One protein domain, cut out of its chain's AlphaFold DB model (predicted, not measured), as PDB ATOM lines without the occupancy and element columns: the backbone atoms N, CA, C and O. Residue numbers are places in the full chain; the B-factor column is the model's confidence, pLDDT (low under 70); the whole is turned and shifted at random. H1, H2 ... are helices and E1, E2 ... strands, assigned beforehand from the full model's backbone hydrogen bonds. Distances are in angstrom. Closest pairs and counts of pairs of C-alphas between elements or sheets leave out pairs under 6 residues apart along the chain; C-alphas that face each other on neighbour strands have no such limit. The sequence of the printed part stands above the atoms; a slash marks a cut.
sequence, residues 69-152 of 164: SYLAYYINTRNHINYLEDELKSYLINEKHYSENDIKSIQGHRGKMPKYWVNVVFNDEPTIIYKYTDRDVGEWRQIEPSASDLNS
ATOM      1  N   SER A  69     -13.468  -1.015  27.065       96.44
ATOM      2  CA  SER A  69     -13.155  -0.971  25.634       96.44
ATOM      3  C   SER A  69     -14.418  -0.990  24.772       96.44
ATOM      4  O   SER A  69     -14.531  -0.195  23.840       96.44
ATOM      5  N   TYR A  70     -15.389  -1.849  25.098       97.00
ATOM      6  CA  TYR A  70     -16.671  -1.886  24.391       97.00
ATOM      7  C   TYR A  70     -17.455  -0.578  24.556       97.00
ATOM      8  O   TYR A  70     -17.989  -0.045  23.582       97.00
ATOM      9  N   LEU A  71     -17.480  -0.016  25.769       97.12
ATOM     10  CA  LEU A  71     -18.160   1.247  26.039       97.12
ATOM     11  C   LEU A  71     -17.515   2.418  25.284       97.12
ATOM     12  O   LEU A  71     -18.221   3.201  24.652       97.12
ATOM     13  N   ALA A  72     -16.183   2.509  25.293       96.25
ATOM     14  CA  ALA A  72     -15.448   3.523  24.543       96.25
ATOM     15  C   ALA A  72     -15.727   3.422  23.035       96.25
ATOM     16  O   ALA A  72     -15.987   4.429  22.381       96.25
ATOM     17  N   TYR A  73     -15.747   2.200  22.495       96.00
ATOM     18  CA  TYR A  73     -16.099   1.950  21.099       96.00
ATOM     19  C   TYR A  73     -17.521   2.415  20.755       96.00
ATOM     20  O   TYR A  73     -17.735   3.062  19.724       96.00
ATOM     21  N   TYR A  74     -18.490   2.109  21.622       95.75
ATOM     22  CA  TYR A  74     -19.882   2.518  21.445       95.75
ATOM     23  C   TYR A  74     -20.032   4.045  21.455       95.75
ATOM     24  O   TYR A  74     -20.630   4.605  20.537       95.75
ATOM     25  N   ILE A  75     -19.432   4.722  22.442       96.12
ATOM     26  CA  ILE A  75     -19.460   6.188  22.556       96.12
ATOM     27  C   ILE A  75     -18.818   6.834  21.328       96.12
ATOM     28  O   ILE A  75     -19.414   7.719  20.722       96.12
ATOM     29  N   ASN A  76     -17.642   6.358  20.912       95.25
ATOM     30  CA  ASN A  76     -16.954   6.890  19.739       95.25
ATOM     31  C   ASN A  76     -17.801   6.756  18.465       95.25
ATOM     32  O   ASN A  76     -17.920   7.699  17.689       95.25
ATOM     33  N   THR A  77     -18.437   5.596  18.277       94.06
ATOM     34  CA  THR A  77     -19.323   5.361  17.129       94.06
ATOM     35  C   THR A  77     -20.523   6.306  17.156       94.06
ATOM     36  O   THR A  77     -20.870   6.875  16.126       94.06
ATOM     37  N   ARG A  78     -21.147   6.508  18.324       95.81
ATOM     38  CA  ARG A  78     -22.305   7.400  18.445       95.81
ATOM     39  C   ARG A  78     -21.938   8.864  18.222       95.81
ATOM     40  O   ARG A  78     -22.666   9.556  17.523       95.81
ATOM     41  N   ASN A  79     -20.812   9.314  18.769       96.56
ATOM     42  CA  ASN A  79     -20.333  10.682  18.576       96.56
ATOM     43  C   ASN A  79     -20.067  10.977  17.101       96.56
ATOM     44  O   ASN A  79     -20.444  12.035  16.615       96.56
ATOM     45  N   HIS A  80     -19.462  10.030  16.383       95.12
ATOM     46  CA  HIS A  80     -19.223  10.183  14.954       95.12
ATOM     47  C   HIS A  80     -20.529  10.221  14.144       95.12
ATOM     48  O   HIS A  80     -20.659  11.047  13.253       95.12
ATOM     49  N   ILE A  81     -21.521   9.393  14.491       95.94
ATOM     50  CA  ILE A  81     -22.850   9.445  13.861       95.94
ATOM     51  C   ILE A  81     -23.520  10.806  14.091       95.94
ATOM     52  O   ILE A  81     -23.994  11.403  13.134       95.94
ATOM     53  N   ASN A  82     -23.523  11.314  15.327       97.25
ATOM     54  CA  ASN A  82     -24.106  12.624  15.630       97.25
ATOM     55  C   ASN A  82     -23.384  13.750  14.866       97.25
ATOM     56  O   ASN A  82     -24.027  14.647  14.339       97.25
ATOM     57  N   TYR A  83     -22.053  13.675  14.765       96.12
ATOM     58  CA  TYR A  83     -21.271  14.616  13.964       96.12
ATOM     59  C   TYR A  83     -21.707  14.614  12.492       96.12
ATOM     60  O   TYR A  83     -21.926  15.681  11.931       96.12
ATOM     61  N   LEU A  84     -21.906  13.435  11.893       96.75
ATOM     62  CA  LEU A  84     -22.389  13.310  10.515       96.75
ATOM     63  C   LEU A  84     -23.818  13.854  10.338       96.75
ATOM     64  O   LEU A  84     -24.129  14.427   9.298       96.75
ATOM     65  N   GLU A  85     -24.695  13.689  11.335       97.88
ATOM     66  CA  GLU A  85     -26.037  14.292  11.324       97.88
ATOM     67  C   GLU A  85     -25.960  15.831  11.308       97.88
ATOM     68  O   GLU A  85     -26.620  16.469  10.484       97.88
ATOM     69  N   ASP A  86     -25.132  16.423  12.173       97.19
ATOM     70  CA  ASP A  86     -24.943  17.878  12.278       97.19
ATOM     71  C   ASP A  86     -24.254  18.472  11.037       97.19
ATOM     72  O   ASP A  86     -24.613  19.556  10.558       97.19
ATOM     73  N   GLU A  87     -23.270  17.759  10.496       96.81
ATOM     74  CA  GLU A  87     -22.546  18.156   9.294       96.81
ATOM     75  C   GLU A  87     -23.463  18.109   8.065       96.81
ATOM     76  O   GLU A  87     -23.538  19.095   7.330       96.81
ATOM     77  N   LEU A  88     -24.252  17.039   7.890       97.38
ATOM     78  CA  LEU A  88     -25.238  16.985   6.809       97.38
ATOM     79  C   LEU A  88     -26.308  18.067   6.967       97.38
ATOM     80  O   LEU A  88     -26.705  18.686   5.980       97.38
ATOM     81  N   LYS A  89     -26.779  18.328   8.192       97.62
ATOM     82  CA  LYS A  89     -27.715  19.433   8.442       97.62
ATOM     83  C   LYS A  89     -27.128  20.757   7.949       97.62
ATOM     84  O   LYS A  89     -27.807  21.515   7.257       97.62
ATOM     85  N   SER A  90     -25.862  21.012   8.276       97.06
ATOM     86  CA  SER A  90     -25.145  22.213   7.847       97.06
ATOM     87  C   SER A  90     -25.015  22.286   6.327       97.06
ATOM     88  O   SER A  90     -25.278  23.340   5.758       97.06
ATOM     89  N   TYR A  91     -24.683  21.179   5.663       96.56
ATOM     90  CA  TYR A  91     -24.639  21.085   4.203       96.56
ATOM     91  C   TYR A  91     -25.990  21.442   3.563       96.56
ATOM     92  O   TYR A  91     -26.072  22.312   2.694       96.56
ATOM     93  N   LEU A  92     -27.077  20.833   4.043       96.75
ATOM     94  CA  LEU A  92     -28.418  21.072   3.509       96.75
ATOM     95  C   LEU A  92     -28.856  22.537   3.666       96.75
ATOM     96  O   LEU A  92     -29.472  23.098   2.763       96.75
ATOM     97  N   ILE A  93     -28.526  23.177   4.787       97.06
ATOM     98  CA  ILE A  93     -28.918  24.567   5.048       97.06
ATOM     99  C   ILE A  93     -28.018  25.555   4.305       97.06
ATOM    100  O   ILE A  93     -28.500  26.468   3.637       97.06
ATOM    101  N   ASN A  94     -26.703  25.389   4.424       96.56
ATOM    102  CA  ASN A  94     -25.747  26.390   3.965       96.56
ATOM    103  C   ASN A  94     -25.469  26.276   2.465       96.56
ATOM    104  O   ASN A  94     -25.355  27.300   1.794       96.56
ATOM    105  N   GLU A  95     -25.377  25.051   1.939       94.75
ATOM    106  CA  GLU A  95     -25.015  24.797   0.538       94.75
ATOM    107  C   GLU A  95     -26.237  24.516  -0.336       94.75
ATOM    108  O   GLU A  95     -26.297  24.981  -1.474       94.75
ATOM    109  N   LYS A  96     -27.232  23.783   0.180       94.06
ATOM    110  CA  LYS A  96     -28.474  23.482  -0.561       94.06
ATOM    111  C   LYS A  96     -29.619  24.452  -0.279       94.06
ATOM    112  O   LYS A  96     -30.660  24.347  -0.921       94.06
ATOM    113  N   HIS A  97     -29.415  25.412   0.623       95.81
ATOM    114  CA  HIS A  97     -30.365  26.483   0.937       95.81
ATOM    115  C   HIS A  97     -31.736  26.008   1.449       95.81
ATOM    116  O   HIS A  97     -32.729  26.723   1.305       95.81
ATOM    117  N   TYR A  98     -31.799  24.830   2.076       96.31
ATOM    118  CA  TYR A  98     -32.987  24.399   2.809       96.31
ATOM    119  C   TYR A  98     -33.150  25.199   4.107       96.31
ATOM    120  O   TYR A  98     -32.178  25.556   4.774       96.31
ATOM    121  N   SER A  99     -34.392  25.448   4.514       96.38
ATOM    122  CA  SER A  99     -34.695  25.926   5.861       96.38
ATOM    123  C   SER A  99     -34.630  24.775   6.865       96.38
ATOM    124  O   SER A  99     -34.947  23.632   6.536       96.38
ATOM    125  N   GLU A 100     -34.334  25.069   8.135       95.12
ATOM    126  CA  GLU A 100     -34.490  24.078   9.212       95.12
ATOM    127  C   GLU A 100     -35.910  23.499   9.259       95.12
ATOM    128  O   GLU A 100     -36.086  22.317   9.535       95.12
ATOM    129  N   ASN A 101     -36.915  24.318   8.934       96.50
ATOM    130  CA  ASN A 101     -38.315  23.906   8.916       96.50
ATOM    131  C   ASN A 101     -38.673  23.013   7.720       96.50
ATOM    132  O   ASN A 101     -39.740  22.403   7.735       96.50
ATOM    133  N   ASP A 102     -37.817  22.907   6.702       97.12
ATOM    134  CA  ASP A 102     -38.042  21.994   5.576       97.12
ATOM    135  C   ASP A 102     -37.647  20.562   5.950       97.12
ATOM    136  O   ASP A 102     -38.167  19.594   5.395       97.12
ATOM    137  N   ILE A 103     -36.760  20.411   6.935       97.62
ATOM    138  CA  ILE A 103     -36.197  19.132   7.348       97.62
ATOM    139  C   ILE A 103     -37.024  18.571   8.506       97.62
ATOM    140  O   ILE A 103     -37.057  19.111   9.609       97.62
ATOM    141  N   LYS A 104     -37.676  17.432   8.272       97.75
ATOM    142  CA  LYS A 104     -38.452  16.729   9.298       97.75
ATOM    143  C   LYS A 104     -37.559  15.928  10.238       97.75
ATOM    144  O   LYS A 104     -37.791  15.899  11.445       97.75
ATOM    145  N   SER A 105     -36.576  15.219   9.686       97.94
ATOM    146  CA  SER A 105     -35.647  14.409  10.474       97.94
ATOM    147  C   SER A 105     -34.351  14.133   9.728       97.94
ATOM    148  O   SER A 105     -34.378  13.899   8.520       97.94
ATOM    149  N   ILE A 106     -33.260  14.058  10.486       98.06
ATOM    150  CA  ILE A 106     -31.941  13.595  10.052       98.06
ATOM    151  C   ILE A 106     -31.539  12.465  10.998       98.06
ATOM    152  O   ILE A 106     -31.639  12.623  12.213       98.06
ATOM    153  N   GLN A 107     -31.170  11.309  10.450       98.06
ATOM    154  CA  GLN A 107     -30.809  10.125  11.231       98.06
ATOM    155  C   GLN A 107     -29.607   9.428  10.611       98.06
ATOM    156  O   GLN A 107     -29.671   8.926   9.490       98.06
ATOM    157  N   GLY A 108     -28.505   9.383  11.342       96.50
ATOM    158  CA  GLY A 108     -27.283   8.730  10.931       96.50
ATOM    159  C   GLY A 108     -27.311   7.237  11.245       96.50
ATOM    160  O   GLY A 108     -27.813   6.765  12.268       96.50
ATOM    161  N   HIS A 109     -26.742   6.468  10.335       95.50
ATOM    162  CA  HIS A 109     -26.733   5.022  10.364       95.50
ATOM    163  C   HIS A 109     -25.336   4.495  10.065       95.50
ATOM    164  O   HIS A 109     -24.508   5.141   9.425       95.50
ATOM    165  N   ARG A 110     -25.090   3.268  10.522       93.44
ATOM    166  CA  ARG A 110     -23.853   2.540  10.273       93.44
ATOM    167  C   ARG A 110     -24.163   1.159   9.718       93.44
ATOM    168  O   ARG A 110     -25.020   0.456  10.251       93.44
ATOM    169  N   GLY A 111     -23.416   0.733   8.708       90.56
ATOM    170  CA  GLY A 111     -23.573  -0.588   8.106       90.56
ATOM    171  C   GLY A 111     -22.356  -1.015   7.300       90.56
ATOM    172  O   GLY A 111     -21.222  -0.720   7.675       90.56
ATOM    173  N   LYS A 112     -22.591  -1.800   6.242       85.75
ATOM    174  CA  LYS A 112     -21.518  -2.414   5.447       85.75
ATOM    175  C   LYS A 112     -21.031  -1.522   4.305       85.75
ATOM    176  O   LYS A 112     -19.825  -1.396   4.143       85.75
ATOM    177  N   MET A 113     -21.940  -0.948   3.515       86.88
ATOM    178  CA  MET A 113     -21.596  -0.107   2.367       86.88
ATOM    179  C   MET A 113     -22.746   0.877   2.070       86.88
ATOM    180  O   MET A 113     -23.846   0.407   1.777       86.88
ATOM    181  N   PRO A 114     -22.519   2.201   2.146       89.56
ATOM    182  CA  PRO A 114     -21.354   2.824   2.779       89.56
ATOM    183  C   PRO A 114     -21.263   2.456   4.272       89.56
ATOM    184  O   PRO A 114     -22.218   1.953   4.876       89.56
ATOM    185  N   LYS A 115     -20.087   2.671   4.872       92.31
ATOM    186  CA  LYS A 115     -19.869   2.421   6.304       92.31
ATOM    187  C   LYS A 115     -20.804   3.278   7.153       92.31
ATOM    188  O   LYS A 115     -21.381   2.762   8.112       92.31
ATOM    189  N   TYR A 116     -20.972   4.537   6.758       94.69
ATOM    190  CA  TYR A 116     -21.920   5.479   7.329       94.69
ATOM    191  C   TYR A 116     -22.774   6.111   6.233       94.69
ATOM    192  O   TYR A 116     -22.289   6.420   5.142       94.69
ATOM    193  N   TRP A 117     -24.053   6.290   6.532       96.31
ATOM    194  CA  TRP A 117     -24.963   7.113   5.744       96.31
ATOM    195  C   TRP A 117     -25.913   7.839   6.682       96.31
ATOM    196  O   TRP A 117     -26.088   7.438   7.832       96.31
ATOM    197  N   VAL A 118     -26.550   8.882   6.179       97.81
ATOM    198  CA  VAL A 118     -27.528   9.661   6.920       97.81
ATOM    199  C   VAL A 118     -28.818   9.714   6.112       97.81
ATOM    200  O   VAL A 118     -28.819  10.033   4.924       97.81
ATOM    201  N   ASN A 119     -29.911   9.333   6.758       97.94
ATOM    202  CA  ASN A 119     -31.257   9.403   6.225       97.94
ATOM    203  C   ASN A 119     -31.836  10.788   6.504       97.94
ATOM    204  O   ASN A 119     -31.782  11.265   7.638       97.94
ATOM    205  N   VAL A 120     -32.453  11.387   5.494       98.06
ATOM    206  CA  VAL A 120     -33.142  12.672   5.583       98.06
ATOM    207  C   VAL A 120     -34.583  12.485   5.143       98.06
ATOM    208  O   VAL A 120     -34.863  11.832   4.138       98.06
ATOM    209  N   VAL A 121     -35.504  13.063   5.905       97.88
ATOM    210  CA  VAL A 121     -36.920  13.158   5.547       97.88
ATOM    211  C   VAL A 121     -37.289  14.631   5.552       97.88
ATOM    212  O   VAL A 121     -37.020  15.323   6.537       97.88
ATOM    213  N   PHE A 122     -37.910  15.103   4.476       97.81
ATOM    214  CA  PHE A 122     -38.397  16.477   4.355       97.81
ATOM    215  C   PHE A 122     -39.867  16.577   4.786       97.81
ATOM    216  O   PHE A 122     -40.615  15.594   4.763       97.81
ATOM    217  N   ASN A 123     -40.291  17.756   5.236       97.44
ATOM    218  CA  ASN A 123     -41.640  17.976   5.766       97.44
ATOM    219  C   ASN A 123     -42.726  17.942   4.686       97.44
ATOM    220  O   ASN A 123     -43.840  17.492   4.954       97.44
ATOM    221  N   ASP A 124     -42.414  18.373   3.468       96.38
ATOM    222  CA  ASP A 124     -43.335  18.366   2.330       96.38
ATOM    223  C   ASP A 124     -43.373  17.012   1.590       96.38
ATOM    224  O   ASP A 124     -44.202  16.822   0.690       96.38
ATOM    225  N   GLU A 125     -42.506  16.068   1.974       95.06
ATOM    226  CA  GLU A 125     -42.458  14.695   1.468       95.06
ATOM    227  C   GLU A 125     -42.126  13.669   2.583       95.06
ATOM    228  O   GLU A 125     -41.113  12.969   2.543       95.06
ATOM    229  N   PRO A 126     -42.997  13.528   3.604       94.75
ATOM    230  CA  PRO A 126     -42.678  12.809   4.841       94.75
ATOM    231  C   PRO A 126     -42.613  11.280   4.707       94.75
ATOM    232  O   PRO A 126     -42.318  10.601   5.692       94.75
ATOM    233  N   THR A 127     -42.975  10.736   3.545       93.50
ATOM    234  CA  THR A 127     -42.999   9.297   3.239       93.50
ATOM    235  C   THR A 127     -41.764   8.833   2.477       93.50
ATOM    236  O   THR A 127     -41.579   7.628   2.309       93.50
ATOM    237  N   ILE A 128     -40.924   9.767   2.028       94.31
ATOM    238  CA  ILE A 128     -39.717   9.485   1.263       94.31
ATOM    239  C   ILE A 128     -38.496   9.713   2.146       94.31
ATOM    240  O   ILE A 128     -38.399  10.700   2.873       94.31
ATOM    241  N   ILE A 129     -37.569   8.761   2.081       95.62
ATOM    242  CA  ILE A 129     -36.293   8.820   2.783       95.62
ATOM    243  C   ILE A 129     -35.207   9.014   1.737       95.62
ATOM    244  O   ILE A 129     -35.038   8.186   0.843       95.62
ATOM    245  N   TYR A 130     -34.456  10.090   1.892       96.62
ATOM    246  CA  TYR A 130     -33.283  10.391   1.095       96.62
ATOM    247  C   TYR A 130     -32.041   9.918   1.839       96.62
ATOM    248  O   TYR A 130     -31.924  10.154   3.043       96.62
ATOM    249  N   LYS A 131     -31.117   9.240   1.156       96.06
ATOM    250  CA  LYS A 131     -29.868   8.780   1.781       96.06
ATOM    251  C   LYS A 131     -28.689   9.576   1.273       96.06
ATOM    252  O   LYS A 131     -28.499   9.705   0.067       96.06
ATOM    253  N   TYR A 132     -27.868  10.010   2.214       96.44
ATOM    254  CA  TYR A 132     -26.666  10.794   1.990       96.44
ATOM    255  C   TYR A 132     -25.451  10.104   2.596       96.44
ATOM    256  O   TYR A 132     -25.555   9.395   3.596       96.44
ATOM    257  N   THR A 133     -24.284  10.316   2.007       95.50
ATOM    258  CA  THR A 133     -23.004   9.867   2.559       95.50
ATOM    259  C   THR A 133     -21.912  10.846   2.158       95.50
ATOM    260  O   THR A 133     -21.919  11.355   1.038       95.50
ATOM    261  N   ASP A 134     -20.975  11.091   3.064       93.44
ATOM    262  CA  ASP A 134     -19.747  11.847   2.815       93.44
ATOM    263  C   ASP A 134     -18.621  10.949   2.256       93.44
ATOM    264  O   ASP A 134     -17.520  11.419   1.980       93.44
ATOM    265  N   ARG A 135     -18.884   9.633   2.141       87.25
ATOM    266  CA  ARG A 135     -17.934   8.568   1.772       87.25
ATOM    267  C   ARG A 135     -16.613   8.612   2.557       87.25
ATOM    268  O   ARG A 135     -15.588   8.203   2.015       87.25
ATOM    269  N   ASP A 136     -16.641   9.076   3.808       84.12
ATOM    270  CA  ASP A 136     -15.454   9.304   4.647       84.12
ATOM    271  C   ASP A 136     -14.424  10.293   4.023       84.12
ATOM    272  O   ASP A 136     -13.242  10.261   4.376       84.12
ATOM    273  N   VAL A 137     -14.838  11.152   3.078       86.25
ATOM    274  CA  VAL A 137     -13.986  12.178   2.433       86.25
ATOM    275  C   VAL A 137     -14.474  13.614   2.662       86.25
ATOM    276  O   VAL A 137     -13.844  14.545   2.168       86.25
ATOM    277  N   GLY A 138     -15.561  13.805   3.421       84.56
ATOM    278  CA  GLY A 138     -16.120  15.126   3.742       84.56
ATOM    279  C   GLY A 138     -16.910  15.786   2.606       84.56
ATOM    280  O   GLY A 138     -17.289  16.947   2.715       84.56
ATOM    281  N   GLU A 139     -17.167  15.070   1.507       90.56
ATOM    282  CA  GLU A 139     -18.004  15.557   0.406       90.56
ATOM    283  C   GLU A 139     -19.360  14.858   0.424       90.56
ATOM    284  O   GLU A 139     -19.479  13.694   0.029       90.56
ATOM    285  N   TRP A 140     -20.399  15.579   0.844       94.81
ATOM    286  CA  TRP A 140     -21.757  15.051   0.880       94.81
ATOM    287  C   TRP A 140     -22.294  14.762  -0.515       94.81
ATOM    288  O   TRP A 140     -22.308  15.621  -1.398       94.81
ATOM    289  N   ARG A 141     -22.780  13.531  -0.697       93.62
ATOM    290  CA  ARG A 141     -23.483  13.101  -1.905       93.62
ATOM    291  C   ARG A 141     -24.737  12.327  -1.552       93.62
ATOM    292  O   ARG A 141     -24.729  11.457  -0.676       93.62
ATOM    293  N   GLN A 142     -25.796  12.608  -2.294       95.00
ATOM    294  CA  GLN A 142     -27.007  11.812  -2.271       95.00
ATOM    295  C   GLN A 142     -26.779  10.483  -3.004       95.00
ATOM    296  O   GLN A 142     -26.232  10.451  -4.103       95.00
ATOM    297  N   ILE A 143     -27.175   9.376  -2.380       93.00
ATOM    298  CA  ILE A 143     -27.068   8.017  -2.937       93.00
ATOM    299  C   ILE A 143     -28.427   7.342  -3.123       93.00
ATOM    300  O   ILE A 143     -28.515   6.380  -3.883       93.00
ATOM    301  N   GLU A 144     -29.476   7.831  -2.455       92.38
ATOM    302  CA  GLU A 144     -30.857   7.422  -2.723       92.38
ATOM    303  C   GLU A 144     -31.789   8.640  -2.822       92.38
ATOM    304  O   GLU A 144     -31.601   9.617  -2.082       92.38
ATOM    305  N   PRO A 145     -32.809   8.594  -3.699       90.44
ATOM    306  CA  PRO A 145     -33.259   7.447  -4.508       90.44
ATOM    307  C   PRO A 145     -32.278   7.007  -5.604       90.44
ATOM    308  O   PRO A 145     -31.551   7.819  -6.169       90.44
ATOM    309  N   SER A 146     -32.253   5.705  -5.889       86.50
ATOM    310  CA  SER A 146     -31.427   5.118  -6.950       86.50
ATOM    311  C   SER A 146     -32.078   5.283  -8.327       86.50
ATOM    312  O   SER A 146     -33.286   5.485  -8.434       86.50
ATOM    313  N   ALA A 147     -31.317   5.099  -9.410       82.75
ATOM    314  CA  ALA A 147     -31.871   5.147 -10.767       82.75
ATOM    315  C   ALA A 147     -33.044   4.164 -10.980       82.75
ATOM    316  O   ALA A 147     -33.976   4.470 -11.720       82.75
ATOM    317  N   SER A 148     -33.042   2.997 -10.328       83.25
ATOM    318  CA  SER A 148     -34.184   2.073 -10.363       83.25
ATOM    319  C   SER A 148     -35.425   2.636  -9.674       83.25
ATOM    320  O   SER A 148     -36.526   2.463 -10.192       83.25
ATOM    321  N   ASP A 149     -35.250   3.348  -8.561       84.06
ATOM    322  CA  ASP A 149     -36.355   3.972  -7.829       84.06
ATOM    323  C   ASP A 149     -36.980   5.109  -8.646       84.06
ATOM    324  O   ASP A 149     -38.197   5.255  -8.703       84.06
ATOM    325  N   LEU A 150     -36.163   5.860  -9.390       84.62
ATOM    326  CA  LEU A 150     -36.656   6.895 -10.308       84.62
ATOM    327  C   LEU A 150     -37.522   6.323 -11.441       84.62
ATOM    328  O   LEU A 150     -38.426   6.992 -11.937       84.62
ATOM    329  N   ASN A 151     -37.276   5.071 -11.831       83.31
ATOM    330  CA  ASN A 151     -38.050   4.375 -12.857       83.31
ATOM    331  C   ASN A 151     -39.319   3.699 -12.309       83.31
ATOM    332  O   ASN A 151     -40.117   3.184 -13.091       83.31
ATOM    333  N   SER A 152     -39.546   3.698 -10.990       82.62
ATOM    334  CA  SER A 152     -40.698   3.028 -10.372       82.62
ATOM    335  C   SER A 152     -41.997   3.845 -10.438       82.62
ATOM    336  O   SER A 152     -43.025   3.414  -9.915       82.62
TER     337      SER A 152
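AT A GLANCE: This is residues 69 to 152 of the 164 residues of the protein "DUF3139 domain-containing protein" of Brevibacillus laterosporus (UniProt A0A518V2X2). A strongly twisted sheet of four antiparallel strands, E1 to E4, has one long helix, H1, running slantwise over one face, above E1 and E2, while its other face is bare of named helices. The first residues of H1, 69 to 76, stick out beyond the sheet, and residues 147 to 152, with the very short H2, stick out as a small tail. The printed part has 84 residues, with two named helices and four named strands in the chain order H1 E1 E2 E3 E4 H2; the sheet's order is E1 - E2 - E3 - E4, and the class is mixed, helices and strands. The whole is compact, with a radius of gyration of the C-alphas of 13.7 A, and elongated, spanning 44 by 29 by 24 A.

IN THESE COORDINATES: In the sheet, E1 is residues 103 to 110, 20.9 A from first to last C-alpha, beginning at C-alpha 103 (-36.197, 19.132, 7.348). E2 is residues 116 to 122, 20.0 A, E3 is residues 125 to 133, 20.1 A, and E4 is residues 141 to 144, 9.3 A. H1 is residues 69 to 94, 37.1 A long, from C-alpha 69 at (-13.155, -0.971, 25.634). H2 is residues 147 to 150, 5.1 A, ending at C-alpha 150 (-36.656, 6.895, -10.308).

HOW THE PARTS SIT: The strands form a meander, each the antiparallel neighbour of the one before, with E1 and E4 as edge strands. In the hairpin of E1 and E2, N 107 and O 119 are within hydrogen-bond range at 2.9 A. In the hairpin of E2 and E3, N 120 and O 130 are 2.8 A apart. E3 bends by 74 degrees at residue 128. In the hairpin of E3 and E4, N 143 and O 131 are 2.8 A apart, and the strand directions stand at 130 degrees. H1 is on the sheet at a height of 8.6 A, two layers with the helix on one face; on the local plane its line and that of E1 stand at 36 degrees. The closest C-alphas of H1 and E1 are those of Ile 81 and Gly 108, 5.4 A apart; those of H1 and E2 are Glu 85 and Val 118, 6.6 A. H2 is not on the sheet, and H1 and H2 are apart. In H1 every O i to N i+4 pair is within hydrogen-bond range; H2 is too short for such a pair.

THE WHOLE: The two C-alphas farthest apart, those of Ser 69 and Asn 151, are 46.2 A apart. Without the stretches that stand free, the body of 70 residues spans 30 by 23 by 20 A. The printed part has no cut and no long link. Mean pLDDT of the printed part is 94.0, with 84 for H2, and no printed residue is under 70.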